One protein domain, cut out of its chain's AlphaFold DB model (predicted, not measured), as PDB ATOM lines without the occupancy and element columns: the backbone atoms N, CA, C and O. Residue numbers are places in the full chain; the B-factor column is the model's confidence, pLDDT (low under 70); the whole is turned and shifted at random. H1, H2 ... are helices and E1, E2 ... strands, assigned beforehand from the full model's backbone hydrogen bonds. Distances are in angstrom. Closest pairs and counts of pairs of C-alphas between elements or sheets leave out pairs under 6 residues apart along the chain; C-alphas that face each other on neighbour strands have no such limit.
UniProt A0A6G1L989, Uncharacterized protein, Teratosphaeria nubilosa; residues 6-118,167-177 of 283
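This is residues 6 to 118 and 167 to 177 of the 283 residues of an uncharacterized protein of Teratosphaeria nubilosa (UniProt A0A6G1L989). A strongly twisted sheet of six strands makes a wall that curls round the long helix H1, with the short helix H2 over the same face toward the E5 edge. Residues 9 to 10 of the long unnamed opening stretch pair antiparallel with residues 115 to 116 of E5. The printed part has 124 residues, running H1 E1 E2 H2 E3 E4 E5 E6; the sheet, in the order E1 E2 E6 E4 E3 E5, is mixed. The class is mixed, helices and strands, with 61 residues, under half, in named elements; the whole is compact, with a radius of gyration of the C-alphas of 13.9 A and spans of 37 by 36 by 29 A.

H1, residues 24 to 41, and H2, residues 76 to 83, are on one face of the sheet, two layers. H1 touches H2 with residues 34 to 41 alone, closest at the C-alphas of Arg 37 and Ile 83, 5.4 A, at a steep tilt of 64 degrees, opposite ways. E1, residues 47 to 49, and E2, residues 61 to 67, form an antiparallel hairpin, with N 65 and O 48 2.9 A apart. E3, residues 87 to 90, and E4, residues 95 to 101, form another, with N 89 and O 97 at 2.8 A. E5, residues 112 to 116, is parallel to E3, with N 114 and O 88 at 2.8 A. E6, residues 167 to 175, is parallel to E2, with N 64 and O 171 at 2.8 A, and antiparallel to E4, with N 98 and O 170 at 2.8 A. E2, H2 and E3 make a split strand-helix-strand unit, same-way strands with E6 and E4 between them, its crossover right-handed. In H1 and H2 every O i to N i+4 pair is within hydrogen-bond range.

H1 begins at C-alpha 24 (183.664, 154.202, 94.340) and is 25.2 A long; E6, 25.5 A, ends at C-alpha 175 (196.236, 136.799, 78.537). E2 and E4 are 19.7 A each, E5 13.0 A, H2 10.7 A, E3 10.0 A and E1 7.2 A.

The C-alphas farthest apart, of Gly 13 and Pro 54, are 40.2 A apart. Residues 119 to 166 are not printed; C-alphas 118 and 167 are 23.0 A apart across the cut. The link from E1 to E2 is long. Residues 70 to 73 and 118 have pLDDT under 70.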
ATOM      1  N   PHE A   6     175.878 135.849  87.908       90.19
ATOM      2  CA  PHE A   6     175.372 134.911  88.914       90.19
ATOM      3  C   PHE A   6     173.842 134.859  89.027       90.19
ATOM      4  O   PHE A   6     173.329 133.843  89.484       90.19
ATOM      5  N   GLN A   7     173.096 135.871  88.561       89.06
ATOM      6  CA  GLN A   7     171.623 135.790  88.486       89.06
ATOM      7  C   GLN A   7     171.152 134.800  87.425       89.06
ATOM      8  O   GLN A   7     170.076 134.219  87.544       89.06
ATOM      9  N   HIS A   8     171.974 134.588  86.401       89.19
ATOM     10  CA  HIS A   8     171.709 133.659  85.311       89.19
ATOM     11  C   HIS A   8     172.553 132.387  85.437       89.19
ATOM     12  O   HIS A   8     172.792 131.703  84.443       89.19
ATOM     13  N   ALA A   9     173.019 132.053  86.643       92.31
ATOM     14  CA  ALA A   9     173.806 130.857  86.906       92.31
ATOM     15  C   ALA A   9     173.277 130.100  88.128       92.31
ATOM     16  O   ALA A   9     172.667 130.672  89.028       92.31
ATOM     17  N   SER A  10     173.512 128.789  88.170       93.81
ATOM     18  CA  SER A  10     173.057 127.941  89.273       93.81
ATOM     19  C   SER A  10     174.088 126.878  89.641       93.81
ATOM     20  O   SER A  10     174.893 126.456  88.807       93.81
ATOM     21  N   ALA A  11     174.048 126.441  90.898       94.69
ATOM     22  CA  ALA A  11     174.786 125.291  91.397       94.69
ATOM     23  C   ALA A  11     173.849 124.431  92.271       94.69
ATOM     24  O   ALA A  11     173.036 124.986  93.016       94.69
ATOM     25  N   PRO A  12     173.898 123.086  92.182       93.62
ATOM     26  CA  PRO A  12     172.997 122.220  92.942       93.62
ATOM     27  C   PRO A  12     173.090 122.451  94.454       93.62
ATOM     28  O   PRO A  12     174.149 122.272  95.046       93.62
ATOM     29  N   GLY A  13     171.963 122.796  95.083       92.00
ATOM     30  CA  GLY A  13     171.880 123.005  96.533       92.00
ATOM     31  C   GLY A  13     172.410 124.353  97.029       92.00
ATOM     32  O   GLY A  13     172.381 124.590  98.234       92.00
ATOM     33  N   GLU A  14     172.842 125.238  96.132       93.75
ATOM     34  CA  GLU A  14     173.368 126.558  96.480       93.75
ATOM     35  C   GLU A  14     172.370 127.678  96.153       93.75
ATOM     36  O   GLU A  14     171.638 127.583  95.162       93.75
ATOM     37  N   PRO A  15     172.343 128.767  96.941       92.75
ATOM     38  CA  PRO A  15     171.557 129.946  96.604       92.75
ATOM     39  C   PRO A  15     172.167 130.709  95.418       92.75
ATOM     40  O   PRO A  15     173.368 130.630  95.142       92.75
ATOM     41  N   THR A  16     171.336 131.506  94.746       92.25
ATOM     42  CA  THR A  16     171.797 132.528  93.798       92.25
ATOM     43  C   THR A  16     172.643 133.565  94.536       92.25
ATOM     44  O   THR A  16     172.217 134.088  95.566       92.25
ATOM     45  N   LEU A  17     173.830 133.880  94.012       92.81
ATOM     46  CA  LEU A  17     174.701 134.901  94.596       92.81
ATOM     47  C   LEU A  17     174.309 136.283  94.071       92.81
ATOM     48  O   LEU A  17     174.242 136.499  92.861       92.81
ATOM     49  N   SER A  18     174.050 137.214  94.988       91.81
ATOM     50  CA  SER A  18     173.749 138.606  94.654       91.81
ATOM     51  C   SER A  18     175.032 139.430  94.611       91.81
ATOM     52  O   SER A  18     175.737 139.522  95.615       91.81
ATOM     53  N   THR A  19     175.312 140.039  93.459       92.50
ATOM     54  CA  THR A  19     176.457 140.931  93.237       92.50
ATOM     55  C   THR A  19     175.963 142.307  92.771       92.50
ATOM     56  O   THR A  19     175.981 142.592  91.573       92.50
ATOM     57  N   PRO A  20     175.413 143.146  93.671       91.50
ATOM     58  CA  PRO A  20     174.909 144.466  93.301       91.50
ATOM     59  C   PRO A  20     176.050 145.421  92.921       91.50
ATOM     60  O   PRO A  20     177.215 145.184  93.242       91.50
ATOM     61  N   ARG A  21     175.703 146.546  92.280       90.94
ATOM     62  CA  ARG A  21     176.682 147.597  91.966       90.94
ATOM     63  C   ARG A  21     177.275 148.205  93.243       90.94
ATOM     64  O   ARG A  21     176.599 148.319  94.263       90.94
ATOM     65  N   MET A  22     178.525 148.633  93.149       91.88
ATOM     66  CA  MET A  22     179.350 149.167  94.229       91.88
ATOM     67  C   MET A  22     179.516 150.686  94.110       91.88
ATOM     68  O   MET A  22     179.477 151.243  93.008       91.88
ATOM     69  N   SER A  23     179.741 151.346  95.250       91.44
ATOM     70  CA  SER A  23     180.245 152.723  95.307       91.44
ATOM     71  C   SER A  23     181.731 152.776  94.932       91.44
ATOM     72  O   SER A  23     182.425 151.760  94.982       91.44
ATOM     73  N   GLU A  24     182.235 153.969  94.610       91.06
ATOM     74  CA  GLU A  24     183.664 154.202  94.340       91.06
ATOM     75  C   GLU A  24     184.561 153.788  95.521       91.06
ATOM     76  O   GLU A  24     185.584 153.134  95.327       91.06
ATOM     77  N   GLU A  25     184.147 154.094  96.756       90.75
ATOM     78  CA  GLU A  25     184.883 153.715  97.968       90.75
ATOM     79  C   GLU A  25     185.006 152.189  98.102       90.75
ATOM     80  O   GLU A  25     186.107 151.666  98.298       90.75
ATOM     81  N   THR A  26     183.895 151.463  97.932       91.69
ATOM     82  CA  THR A  26     183.886 149.996  97.975       91.69
ATOM     83  C   THR A  26     184.723 149.412  96.840       91.69
ATOM     84  O   THR A  26     185.536 148.522  97.082       91.69
ATOM     85  N   TYR A  27     184.583 149.935  95.619       92.94
ATOM     86  CA  TYR A  27     185.363 149.491  94.464       92.94
ATOM     87  C   TYR A  27     186.869 149.662  94.697       92.94
ATOM     88  O   TYR A  27     187.631 148.711  94.514       92.94
ATOM     89  N   GLY A  28     187.314 150.835  95.159       92.56
ATOM     90  CA  GLY A  28     188.730 151.107  95.425       92.56
ATOM     91  C   GLY A  28     189.301 150.242  96.553       92.56
ATOM     92  O   GLY A  28     190.416 149.710  96.445       92.56
ATOM     93  N   HIS A  29     188.518 150.036  97.617       93.12
ATOM     94  CA  HIS A  29     188.891 149.157  98.724       93.12
ATOM     95  C   HIS A  29     189.070 147.703  98.265       93.12
ATOM     96  O   HIS A  29     190.114 147.089  98.518       93.12
ATOM     97  N   LEU A  30     188.081 147.160  97.549       94.44
ATOM     98  CA  LEU A  30     188.109 145.784  97.065       94.44
ATOM     99  C   LEU A  30     189.176 145.573  95.990       94.44
ATOM    100  O   LEU A  30     189.895 144.575  96.061       94.44
ATOM    101  N   SER A  31     189.352 146.527  95.072       93.19
ATOM    102  CA  SER A  31     190.401 146.482  94.044       93.19
ATOM    103  C   SER A  31     191.772 146.271  94.679       93.19
ATOM    104  O   SER A  31     192.488 145.339  94.321       93.19
ATOM    105  N   THR A  32     192.094 147.040  95.724       93.06
ATOM    106  CA  THR A  32     193.365 146.910  96.456       93.06
ATOM    107  C   THR A  32     193.531 145.523  97.092       93.06
ATOM    108  O   THR A  32     194.598 144.903  97.007       93.06
ATOM    109  N   ILE A  33     192.484 145.015  97.749       94.56
ATOM    110  CA  ILE A  33     192.521 143.717  98.436       94.56
ATOM    111  C   ILE A  33     192.698 142.576  97.436       94.56
ATOM    112  O   ILE A  33     193.573 141.721  97.620       94.56
ATOM    113  N   TYR A  34     191.864 142.540  96.400       93.50
ATOM    114  CA  TYR A  34     191.836 141.434  95.456       93.50
ATOM    115  C   TYR A  34     193.001 141.486  94.473       93.50
ATOM    116  O   TYR A  34     193.548 140.423  94.188       93.50
ATOM    117  N   GLN A  35     193.503 142.669  94.098       91.00
ATOM    118  CA  GLN A  35     194.761 142.788  93.353       91.00
ATOM    119  C   GLN A  35     195.901 142.092  94.100       91.00
ATOM    120  O   GLN A  35     196.593 141.244  93.540       91.00
ATOM    121  N   LYS A  36     196.054 142.363  95.403       91.94
ATOM    122  CA  LYS A  36     197.088 141.715  96.223       91.94
ATOM    123  C   LYS A  36     196.905 140.198  96.302       91.94
ATOM    124  O   LYS A  36     197.885 139.455  96.295       91.94
ATOM    125  N   ARG A  37     195.665 139.713  96.420       93.12
ATOM    126  CA  ARG A  37     195.378 138.267  96.469       93.12
ATOM    127  C   ARG A  37     195.686 137.586  95.142       93.12
ATOM    128  O   ARG A  37     196.303 136.527  95.160       93.12
ATOM    129  N   LEU A  38     195.318 138.215  94.030       87.25
ATOM    130  CA  LEU A  38     195.627 137.739  92.690       87.25
ATOM    131  C   LEU A  38     197.139 137.725  92.456       87.25
ATOM    132  O   LEU A  38     197.676 136.685  92.117       87.25
ATOM    133  N   MET A  39     197.878 138.785  92.783       85.81
ATOM    134  CA  MET A  39     199.347 138.762  92.676       85.81
ATOM    135  C   MET A  39     199.995 137.617  93.475       85.81
ATOM    136  O   MET A  39     200.980 137.031  93.036       85.81
ATOM    137  N   ASN A  40     199.436 137.258  94.636       89.94
ATOM    138  CA  ASN A  40     199.923 136.121  95.423       89.94
ATOM    139  C   ASN A  40     199.555 134.760  94.814       89.94
ATOM    140  O   ASN A  40     200.317 133.808  94.963       89.94
ATOM    141  N   ALA A  41     198.396 134.651  94.161       88.56
ATOM    142  CA  ALA A  41     197.977 133.432  93.470       88.56
ATOM    143  C   ALA A  41     198.765 133.200  92.163       88.56
ATOM    144  O   ALA A  41     198.806 132.078  91.659       88.56
ATOM    145  N   PHE A  42     199.433 134.239  91.643       87.19
ATOM    146  CA  PHE A  42     200.195 134.212  90.392       87.19
ATOM    147  C   PHE A  42     201.576 134.857  90.567       87.19
ATOM    148  O   PHE A  42     201.858 135.916  89.993       87.19
ATOM    149  N   PRO A  43     202.465 134.252  91.372       86.94
ATOM    150  CA  PRO A  43     203.775 134.829  91.624       86.94
ATOM    151  C   PRO A  43     204.564 135.021  90.324       86.94
ATOM    152  O   PRO A  43     204.715 134.090  89.537       86.94
ATOM    153  N   GLY A  44     205.097 136.226  90.120       87.75
ATOM    154  CA  GLY A  44     205.935 136.554  88.962       87.75
ATOM    155  C   GLY A  44     205.177 136.924  87.684       87.75
ATOM    156  O   GLY A  44     205.825 137.289  86.709       87.75
ATOM    157  N   SER A  45     203.843 136.881  87.682       91.06
ATOM    158  CA  SER A  45     203.022 137.356  86.560       91.06
ATOM    159  C   SER A  45     202.589 138.814  86.781       91.06
ATOM    160  O   SER A  45     202.189 139.158  87.899       91.06
ATOM    161  N   PRO A  46     202.643 139.694  85.763       92.69
ATOM    162  CA  PRO A  46     202.043 141.019  85.865       92.69
ATOM    163  C   PRO A  46     200.517 140.907  85.986       92.69
ATOM    164  O   PRO A  46     199.892 140.092  85.305       92.69
ATOM    165  N   ALA A  47     199.929 141.717  86.867       91.88
ATOM    166  CA  ALA A  47     198.500 141.737  87.148       91.88
ATOM    167  C   ALA A  47     198.011 143.175  87.365       91.88
ATOM    168  O   ALA A  47     198.601 143.911  88.164       91.88
ATOM    169  N   SER A  48     196.909 143.543  86.716       91.31
ATOM    170  CA  SER A  48     196.302 144.873  86.819       91.31
ATOM    171  C   SER A  48     194.786 144.770  86.874       91.31
ATOM    172  O   SER A  48     194.192 143.875  86.274       91.31
ATOM    173  N   THR A  49     194.170 145.725  87.564       92.88
ATOM    174  CA  THR A  49     192.766 146.077  87.334       92.88
ATOM    175  C   THR A  49     192.698 146.954  86.085       92.88
ATOM    176  O   THR A  49     193.573 147.807  85.899       92.88
ATOM    177  N   LEU A  50     191.711 146.739  85.215       93.19
ATOM    178  CA  LEU A  50     191.488 147.626  84.073       93.19
ATOM    179  C   LEU A  50     191.020 148.999  84.558       93.19
ATOM    180  O   LEU A  50     190.319 149.114  85.563       93.19
ATOM    181  N   VAL A  51     191.432 150.052  83.855       93.00
ATOM    182  CA  VAL A  51     191.015 151.406  84.221       93.00
ATOM    183  C   VAL A  51     189.588 151.618  83.743       93.00
ATOM    184  O   VAL A  51     189.263 151.375  82.584       93.00
ATOM    185  N   GLU A  52     188.738 152.096  84.634       92.94
ATOM    186  CA  GLU A  52     187.347 152.392  84.327       92.94
ATOM    187  C   GLU A  52     187.201 153.658  83.479       92.94
ATOM    188  O   GLU A  52     188.077 154.526  83.446       92.94
ATOM    189  N   ALA A  53     186.065 153.793  82.791       89.81
ATOM    190  CA  ALA A  53     185.722 155.065  82.164       89.81
ATOM    191  C   ALA A  53     185.617 156.169  83.242       89.81
ATOM    192  O   ALA A  53     185.060 155.903  84.314       89.81
ATOM    193  N   PRO A  54     186.113 157.396  82.981       91.00
ATOM    194  CA  PRO A  54     186.024 158.484  83.948       91.00
ATOM    195  C   PRO A  54     184.569 158.797  84.315       91.00
ATOM    196  O   PRO A  54     183.653 158.515  83.544       91.00
ATOM    197  N   GLU A  55     184.362 159.411  85.481       89.94
ATOM    198  CA  GLU A  55     183.046 159.890  85.946       89.94
ATOM    199  C   GLU A  55     181.993 158.781  86.172       89.94
ATOM    200  O   GLU A  55     180.803 159.067  86.311       89.94
ATOM    201  N   LYS A  56     182.401 157.504  86.269       87.50
ATOM    202  CA  LYS A  56     181.507 156.428  86.717       87.50
ATOM    203  C   LYS A  56     181.066 156.654  88.169       87.50
ATOM    204  O   LYS A  56     181.868 156.614  89.095       87.50
ATOM    205  N   GLU A  57     179.758 156.801  88.365       86.50
ATOM    206  CA  GLU A  57     179.151 156.936  89.700       86.50
ATOM    207  C   GLU A  57     178.991 155.588  90.425       86.50
ATOM    208  O   GLU A  57     178.976 155.528  91.654       86.50
ATOM    209  N   THR A  58     178.836 154.495  89.668       89.75
ATOM    210  CA  THR A  58     178.653 153.138  90.206       89.75
ATOM    211  C   THR A  58     179.394 152.099  89.371       89.75
ATOM    212  O   THR A  58     179.488 152.212  88.145       89.75
ATOM    213  N   TYR A  59     179.863 151.044  90.037       91.12
ATOM    214  CA  TYR A  59     180.717 150.003  89.458       91.12
ATOM    215  C   TYR A  59     180.005 148.652  89.537       91.12
ATOM    216  O   TYR A  59     179.438 148.326  90.573       91.12
ATOM    217  N   GLY A  60     179.929 147.900  88.437       87.81
ATOM    218  CA  GLY A  60     179.232 146.603  88.419       87.81
ATOM    219  C   GLY A  60     180.143 145.456  88.847       87.81
ATOM    220  O   GLY A  60     179.814 144.681  89.739       87.81
ATOM    221  N   ASP A  61     181.303 145.414  88.219       90.62
ATOM    222  CA  ASP A  61     182.367 144.426  88.304       90.62
ATOM    223  C   ASP A  61     183.706 145.117  88.551       90.62
ATOM    224  O   ASP A  61     183.816 146.337  88.453       90.62
ATOM    225  N   MET A  62     184.713 144.319  88.896       93.00
ATOM    226  CA  MET A  62     186.122 144.680  88.793       93.00
ATOM    227  C   MET A  62     186.777 143.757  87.767       93.00
ATOM    228  O   MET A  62     186.839 142.545  87.992       93.00
ATOM    229  N   ASP A  63     187.295 144.325  86.685       93.94
ATOM    230  CA  ASP A  63     188.028 143.580  85.669       93.94
ATOM    231  C   ASP A  63     189.504 143.454  86.038       93.94
ATOM    232  O   ASP A  63     190.232 144.443  86.145       93.94
ATOM    233  N   PHE A  64     189.968 142.223  86.197       94.38
ATOM    234  CA  PHE A  64     191.363 141.896  86.432       94.38
ATOM    235  C   PHE A  64     191.940 141.130  85.254       94.38
ATOM    236  O   PHE A  64     191.369 140.146  84.784       94.38
ATOM    237  N   VAL A  65     193.139 141.529  84.844       94.44
ATOM    238  CA  VAL A  65     193.913 140.836  83.821       94.44
ATOM    239  C   VAL A  65     195.262 140.400  84.376       94.44
ATOM    240  O   VAL A  65     195.913 141.145  85.113       94.44
ATOM    241  N   VAL A  66     195.691 139.190  84.018       93.44
ATOM    242  CA  VAL A  66     197.023 138.657  84.335       93.44
ATOM    243  C   VAL A  66     197.731 138.206  83.066       93.44
ATOM    244  O   VAL A  66     197.166 137.469  82.261       93.44
ATOM    245  N   GLY A  67     198.984 138.630  82.906       93.81
ATOM    246  CA  GLY A  67     199.846 138.211  81.803       93.81
ATOM    247  C   GLY A  67     200.602 136.936  82.153       93.81
ATOM    248  O   GLY A  67     201.405 136.948  83.084       93.81
ATOM    249  N   ARG A  68     200.373 135.837  81.429       89.94
ATOM    250  CA  ARG A  68     201.053 134.559  81.679       89.94
ATOM    251  C   ARG A  68     201.179 133.715  80.409       89.94
ATOM    252  O   ARG A  68     200.198 133.521  79.702       89.94
ATOM    253  N   ASP A  69     202.369 133.153  80.192       83.00
ATOM    254  CA  ASP A  69     202.671 132.281  79.039       83.00
ATOM    255  C   ASP A  69     202.645 130.780  79.372       83.00
ATOM    256  O   ASP A  69     202.548 129.936  78.479       83.00
ATOM    257  N   GLU A  70     202.772 130.421  80.653       68.44
ATOM    258  CA  GLU A  70     202.834 129.019  81.070       68.44
ATOM    259  C   GLU A  70     201.529 128.275  80.747       68.44
ATOM    260  O   GLU A  70     200.442 128.848  80.887       68.44
ATOM    261  N   PRO A  71     201.600 126.983  80.359       61.22
ATOM    262  CA  PRO A  71     200.406 126.188  80.134       61.22
ATOM    263  C   PRO A  71     199.503 126.231  81.372       61.22
ATOM    264  O   PRO A  71     199.919 125.944  82.494       61.22
ATOM    265  N   ILE A  72     198.249 126.612  81.136       61.94
ATOM    266  CA  ILE A  72     197.154 126.666  82.107       61.94
ATOM    267  C   ILE A  72     196.825 125.233  82.551       61.94
ATOM    268  O   ILE A  72     195.892 124.614  82.048       61.94
ATOM    269  N   ASP A  73     197.617 124.705  83.484       64.38
ATOM    270  CA  ASP A  73     197.367 123.435  84.195       64.38
ATOM    271  C   ASP A  73     196.824 123.658  85.618       64.38
ATOM    272  O   ASP A  73     196.668 122.740  86.417       64.38
ATOM    273  N   TRP A  74     196.507 124.904  85.944       72.88
ATOM    274  CA  TRP A  74     195.784 125.291  87.146       72.88
ATOM    275  C   TRP A  74     194.264 125.098  87.015       72.88
ATOM    276  O   TRP A  74     193.673 125.174  85.931       72.88
ATOM    277  N   HIS A  75     193.598 124.861  88.141       85.88
ATOM    278  CA  HIS A  75     192.148 124.789  88.178       85.88
ATOM    279  C   HIS A  75     191.583 126.131  88.654       85.88
ATOM    280  O   HIS A  75     192.045 126.680  89.651       85.88
ATOM    281  N   TRP A  76     190.545 126.652  87.988       91.25
ATOM    282  CA  TRP A  76     189.847 127.863  88.451       91.25
ATOM    283  C   TRP A  76     189.352 127.747  89.896       91.25
ATOM    284  O   TRP A  76     189.269 128.754  90.588       91.25
ATOM    285  N   GLN A  77     189.103 126.523  90.365       93.69
ATOM    286  CA  GLN A  77     188.846 126.232  91.770       93.69
ATOM    287  C   GLN A  77     189.988 126.689  92.688       93.69
ATOM    288  O   GLN A  77     189.721 127.341  93.687       93.69
ATOM    289  N   ASP A  78     191.246 126.381  92.358       91.88
ATOM    290  CA  ASP A  78     192.399 126.725  93.199       91.88
ATOM    291  C   ASP A  78     192.571 128.244  93.275       91.88
ATOM    292  O   ASP A  78     192.846 128.806  94.337       91.88
ATOM    293  N   VAL A  79     192.342 128.926  92.149       91.50
ATOM    294  CA  VAL A  79     192.341 130.390  92.079       91.50
ATOM    295  C   VAL A  79     191.223 130.952  92.950       91.50
ATOM    296  O   VAL A  79     191.507 131.746  93.845       91.50
ATOM    297  N   ALA A  80     189.983 130.498  92.748       95.38
ATOM    298  CA  ALA A  80     188.809 130.936  93.499       95.38
ATOM    299  C   ALA A  80     188.975 130.715  95.016       95.38
ATOM    300  O   ALA A  80     188.726 131.629  95.805       95.38
ATOM    301  N   ASP A  81     189.488 129.554  95.427       94.81
ATOM    302  CA  ASP A  81     189.779 129.235  96.825       94.81
ATOM    303  C   ASP A  81     190.884 130.156  97.384       94.81
ATOM    304  O   ASP A  81     190.750 130.721  98.473       94.81
ATOM    305  N   SER A  82     191.971 130.373  96.633       92.75
ATOM    306  CA  SER A  82     193.110 131.186  97.088       92.75
ATOM    307  C   SER A  82     192.742 132.658  97.330       92.75
ATOM    308  O   SER A  82     193.195 133.267  98.316       92.75
ATOM    309  N   ILE A  83     191.876 133.222  96.482       93.56
ATOM    310  CA  ILE A  83     191.392 134.599  96.610       93.56
ATOM    311  C   ILE A  83     190.256 134.735  97.635       93.56
ATOM    312  O   ILE A  83     189.966 135.851  98.074       93.56
ATOM    313  N   GLY A  84     189.671 133.615  98.074       95.50
ATOM    314  CA  GLY A  84     188.570 133.568  99.037       95.50
ATOM    315  C   GLY A  84     187.210 133.885  98.419       95.50
ATOM    316  O   GLY A  84     186.412 134.574  99.053       95.50
ATOM    317  N   ALA A  85     186.968 133.432  97.187       96.75
ATOM    318  CA  ALA A  85     185.683 133.569  96.515       96.75
ATOM    319  C   ALA A  85     184.627 132.637  97.123       96.75
ATOM    320  O   ALA A  85     184.920 131.526  97.561       96.75
ATOM    321  N   ARG A  86     183.369 133.077  97.099       96.31
ATOM    322  CA  ARG A  86     182.214 132.246  97.456       96.31
ATOM    323  C   ARG A  86     181.862 131.261  96.350       96.31
ATOM    324  O   ARG A  86     181.495 130.111  96.613       96.31
ATOM    325  N   GLY A  87     181.936 131.739  95.116       96.38
ATOM    326  CA  GLY A  87     181.599 130.976  93.933       96.38
ATOM    327  C   GLY A  87     182.231 131.570  92.689       96.38
ATOM    328  O   GLY A  87     182.705 132.706  92.692       96.38
ATOM    329  N   PHE A  88     182.264 130.772  91.631       96.88
ATOM    330  CA  PHE A  88     182.874 131.155  90.369       96.88
ATOM    331  C   PHE A  88     182.125 130.555  89.184       96.88
ATOM    332  O   PHE A  88     181.557 129.469  89.284       96.88
ATOM    333  N   ILE A  89     182.143 131.251  88.053       95.88
ATOM    334  CA  ILE A  89     181.632 130.773  86.772       95.88
ATOM    335  C   ILE A  89     182.823 130.688  85.830       95.88
ATOM    336  O   ILE A  89     183.439 131.691  85.465       95.88
ATOM    337  N   ARG A  90     183.152 129.468  85.412       94.12
ATOM    338  CA  ARG A  90     184.170 129.251  84.388       94.12
ATOM    339  C   ARG A  90     183.587 129.586  83.017       94.12
ATOM    340  O   ARG A  90     182.768 128.825  82.507       94.12
ATOM    341  N   LEU A  91     184.064 130.666  82.403       91.88
ATOM    342  CA  LEU A  91     183.655 131.074  81.056       91.88
ATOM    343  C   LEU A  91     184.518 130.408  79.979       91.88
ATOM    344  O   LEU A  91     184.010 129.927  78.969       91.88
ATOM    345  N   SER A  92     185.832 130.323  80.202       90.75
ATOM    346  CA  SER A  92     186.755 129.644  79.289       90.75
ATOM    347  C   SER A  92     187.949 129.036  80.040       90.75
ATOM    348  O   SER A  92     187.922 128.831  81.258       90.75
ATOM    349  N   ARG A  93     189.013 128.660  79.321       87.75
ATOM    350  CA  ARG A  93     190.306 128.325  79.952       87.75
ATOM    351  C   ARG A  93     191.020 129.562  80.499       87.75
ATOM    352  O   ARG A  93     191.776 129.429  81.449       87.75
ATOM    353  N   HIS A  94     190.742 130.721  79.917       90.75
ATOM    354  CA  HIS A  94     191.435 131.980  80.169       90.75
ATOM    355  C   HIS A  94     190.570 132.989  80.920       90.75
ATOM    356  O   HIS A  94     191.109 133.940  81.455       90.75
ATOM    357  N   LYS A  95     189.253 132.772  81.008       92.50
ATOM    358  CA  LYS A  95     188.319 133.712  81.627       92.50
ATOM    359  C   LYS A  95     187.458 133.046  82.695       92.50
ATOM    360  O   LYS A  95     186.902 131.962  82.466       92.50
ATOM    361  N   CYS A  96     187.333 133.710  83.835       94.00
ATOM    362  CA  CYS A  96     186.504 133.307  84.958       94.00
ATOM    363  C   CYS A  96     185.839 134.525  85.581       94.00
ATOM    364  O   CYS A  96     186.459 135.562  85.761       94.00
ATOM    365  N   THR A  97     184.596 134.337  85.978       95.69
ATOM    366  CA  THR A  97     183.832 135.295  86.763       95.69
ATOM    367  C   THR A  97     183.771 134.794  88.205       95.69
ATOM    368  O   THR A  97     183.620 133.595  88.443       95.69
ATOM    369  N   LEU A  98     183.911 135.682  89.181       95.88
ATOM    370  CA  LEU A  98     184.059 135.361  90.599       95.88
ATOM    371  C   LEU A  98     183.089 136.206  91.431       95.88
ATOM    372  O   LEU A  98     182.958 137.410  91.220       95.88
ATOM    373  N   ALA A  99     182.436 135.574  92.403       96.38
ATOM    374  CA  ALA A  99     181.681 136.251  93.452       96.38
ATOM    375  C   ALA A  99     182.508 136.216  94.734       96.38
ATOM    376  O   ALA A  99     182.800 135.141  95.272       96.38
ATOM    377  N   VAL A 100     182.905 137.385  95.223       95.75
ATOM    378  CA  VAL A 100     183.811 137.523  96.368       95.75
ATOM    379  C   VAL A 100     183.166 138.363  97.471       95.75
ATOM    380  O   VAL A 100     182.367 139.230  97.141       95.75
ATOM    381  N   PRO A 101     183.458 138.148  98.765       95.31
ATOM    382  CA  PRO A 101     182.861 138.951  99.835       95.31
ATOM    383  C   PRO A 101     183.083 140.457  99.629       95.31
ATOM    384  O   PRO A 101     184.221 140.893  99.408       95.31
ATOM    385  N   ALA A 102     182.006 141.248  99.693       93.50
ATOM    386  CA  ALA A 102     182.076 142.693  99.440       93.50
ATOM    387  C   ALA A 102     182.702 143.483 100.605       93.50
ATOM    388  O   ALA A 102     183.131 144.619 100.429       93.50
ATOM    389  N   ASP A 103     182.800 142.868 101.786       92.31
ATOM    390  CA  ASP A 103     183.543 143.389 102.939       92.31
ATOM    391  C   ASP A 103     185.062 143.146 102.831       92.31
ATOM    392  O   ASP A 103     185.824 143.490 103.734       92.31
ATOM    393  N   GLY A 104     185.511 142.508 101.745       92.56
ATOM    394  CA  GLY A 104     186.911 142.176 101.523       92.56
ATOM    395  C   GLY A 104     187.420 141.031 102.394       92.56
ATOM    396  O   GLY A 104     188.623 140.769 102.395       92.56
ATOM    397  N   SER A 105     186.566 140.309 103.123       94.44
ATOM    398  CA  SER A 105     186.952 139.090 103.839       94.44
ATOM    399  C   SER A 105     187.285 137.943 102.864       94.44
ATOM    400  O   SER A 105     187.247 138.094 101.640       94.44
ATOM    401  N   LYS A 106     187.735 136.795 103.383       94.75
ATOM    402  CA  LYS A 106     187.855 135.561 102.590       94.75
ATOM    403  C   LYS A 106     186.694 134.656 102.945       94.75
ATOM    404  O   LYS A 106     186.478 134.389 104.127       94.75
ATOM    405  N   TYR A 107     186.015 134.122 101.936       94.00
ATOM    406  CA  TYR A 107     185.104 133.017 102.171       94.00
ATOM    407  C   TYR A 107     185.898 131.798 102.665       94.00
ATOM    408  O   TYR A 107     186.962 131.482 102.134       94.00
ATOM    409  N   VAL A 108     185.430 131.171 103.746       88.00
ATOM    410  CA  VAL A 108     186.202 130.159 104.496       88.00
ATOM    411  C   VAL A 108     186.087 128.748 103.924       88.00
ATOM    412  O   VAL A 108     186.958 127.913 104.158       88.00
ATOM    413  N   SER A 109     185.007 128.476 103.197       92.06
ATOM    414  CA  SER A 109     184.769 127.189 102.547       92.06
ATOM    415  C   SER A 109     185.287 127.217 101.112       92.06
ATOM    416  O   SER A 109     185.550 128.285 100.562       92.06
ATOM    417  N   LYS A 110     185.391 126.040 100.489       95.31
ATOM    418  CA  LYS A 110     185.704 125.944  99.060       95.31
ATOM    419  C   LYS A 110     184.688 126.725  98.231       95.31
ATOM    420  O   LYS A 110     183.485 126.640  98.494       95.31
ATOM    421  N   ALA A 111     185.176 127.444  97.228       96.88
ATOM    422  CA  ALA A 111     184.338 128.147  96.277       96.88
ATOM    423  C   ALA A 111     183.476 127.139  95.506       96.88
ATOM    424  O   ALA A 111     183.933 126.045  95.172       96.88
ATOM    425  N   VAL A 112     182.232 127.496  95.204       96.81
ATOM    426  CA  VAL A 112     181.353 126.620  94.420       96.81
ATOM    427  C   VAL A 112     181.344 127.048  92.959       96.81
ATOM    428  O   VAL A 112     181.204 128.231  92.652       96.81
ATOM    429  N   GLN A 113     181.478 126.087  92.045       96.88
ATOM    430  CA  GLN A 113     181.333 126.358  90.621       96.88
ATOM    431  C   GLN A 113     179.850 126.479  90.246       96.88
ATOM    432  O   GLN A 113     179.086 125.526  90.399       96.88
ATOM    433  N   TYR A 114     179.472 127.627  89.697       96.38
ATOM    434  CA  TYR A 114     178.160 127.883  89.111       96.38
ATOM    435  C   TYR A 114     178.206 127.634  87.601       96.38
ATOM    436  O   TYR A 114     179.210 127.899  86.934       96.38
ATOM    437  N   MET A 115     177.102 127.123  87.058       93.69
ATOM    438  CA  MET A 115     176.924 126.891  85.626       93.69
ATOM    439  C   MET A 115     175.926 127.903  85.058       93.69
ATOM    440  O   MET A 115     174.861 128.074  85.663       93.69
ATOM    441  N   PRO A 116     176.217 128.542  83.908       89.06
ATOM    442  CA  PRO A 116     175.248 129.389  83.225       89.06
ATOM    443  C   PRO A 116     173.972 128.603  82.919       89.06
ATOM    444  O   PRO A 116     174.017 127.487  82.395       89.06
ATOM    445  N   VAL A 117     172.826 129.185  83.244       83.56
ATOM    446  CA  VAL A 117     171.521 128.653  82.872       83.56
ATOM    447  C   VAL A 117     171.286 129.068  81.424       83.56
ATOM    448  O   VAL A 117     171.034 130.234  81.136       83.56
ATOM    449  N   HIS A 118     171.413 128.133  80.482       65.06
ATOM    450  CA  HIS A 118     170.969 128.393  79.116       65.06
ATOM    451  C   HIS A 118     169.443 128.514  79.115       65.06
ATOM    452  O   HIS A 118     168.746 127.526  79.363       65.06
ATOM    453  N   TYR A 167     178.187 140.094  98.251       93.69
ATOM    454  CA  TYR A 167     179.266 139.793  97.324       93.69
ATOM    455  C   TYR A 167     179.483 140.910  96.300       93.69
ATOM    456  O   TYR A 167     178.565 141.640  95.933       93.69
ATOM    457  N   ALA A 168     180.715 141.003  95.819       94.50
ATOM    458  CA  ALA A 168     181.138 141.800  94.683       94.50
ATOM    459  C   ALA A 168     181.473 140.890  93.497       94.50
ATOM    460  O   ALA A 168     181.864 139.730  93.672       94.50
ATOM    461  N   HIS A 169     181.321 141.436  92.294       94.31
ATOM    462  CA  HIS A 169     181.617 140.755  91.042       94.31
ATOM    463  C   HIS A 169     183.057 141.055  90.609       94.31
ATOM    464  O   HIS A 169     183.468 142.214  90.575       94.31
ATOM    465  N   ILE A 170     183.829 140.014  90.300       94.69
ATOM    466  CA  ILE A 170     185.150 140.125  89.680       94.69
ATOM    467  C   ILE A 170     185.128 139.354  88.368       94.69
ATOM    468  O   ILE A 170     184.896 138.143  88.380       94.69
ATOM    469  N   ASP A 171     185.453 140.034  87.277       95.00
ATOM    470  CA  ASP A 171     185.801 139.387  86.024       95.00
ATOM    471  C   ASP A 171     187.315 139.256  85.944       95.00
ATOM    472  O   ASP A 171     188.073 140.175  86.241       95.00
ATOM    473  N   PHE A 172     187.770 138.052  85.627       93.06
ATOM    474  CA  PHE A 172     189.173 137.708  85.681       93.06
ATOM    475  C   PHE A 172     189.603 137.022  84.388       93.06
ATOM    476  O   PHE A 172     189.040 135.994  83.992       93.06
ATOM    477  N   GLU A 173     190.635 137.567  83.752       93.50
ATOM    478  CA  GLU A 173     191.137 137.108  82.463       93.50
ATOM    479  C   GLU A 173     192.655 136.885  82.477       93.50
ATOM    480  O   GLU A 173     193.429 137.664  83.031       93.50
ATOM    481  N   VAL A 174     193.096 135.791  81.859       92.38
ATOM    482  CA  VAL A 174     194.507 135.469  81.640       92.38
ATOM    483  C   VAL A 174     194.827 135.619  80.173       92.38
ATOM    484  O   VAL A 174     194.294 134.892  79.335       92.38
ATOM    485  N   VAL A 175     195.763 136.508  79.887       93.62
ATOM    486  CA  VAL A 175     196.236 136.799  78.537       93.62
ATOM    487  C   VAL A 175     197.699 136.378  78.401       93.62
ATOM    488  O   VAL A 175     198.407 136.320  79.411       93.62
ATOM    489  N   PRO A 176     198.185 136.092  77.179       93.06
ATOM    490  CA  PRO A 176     199.612 135.900  76.941       93.06
ATOM    491  C   PRO A 176     200.419 137.073  77.501       93.06
ATOM    492  O   PRO A 176     200.012 138.232  77.375       93.06
ATOM    493  N   GLN A 177     201.562 136.794  78.125       93.12
ATOM    494  CA  GLN A 177     202.364 137.821  78.790       93.12
ATOM    495  C   GLN A 177     202.857 138.879  77.799       93.12
ATOM    496  O   GLN A 177     202.919 140.058  78.140       93.12
TER     497      GLN A 177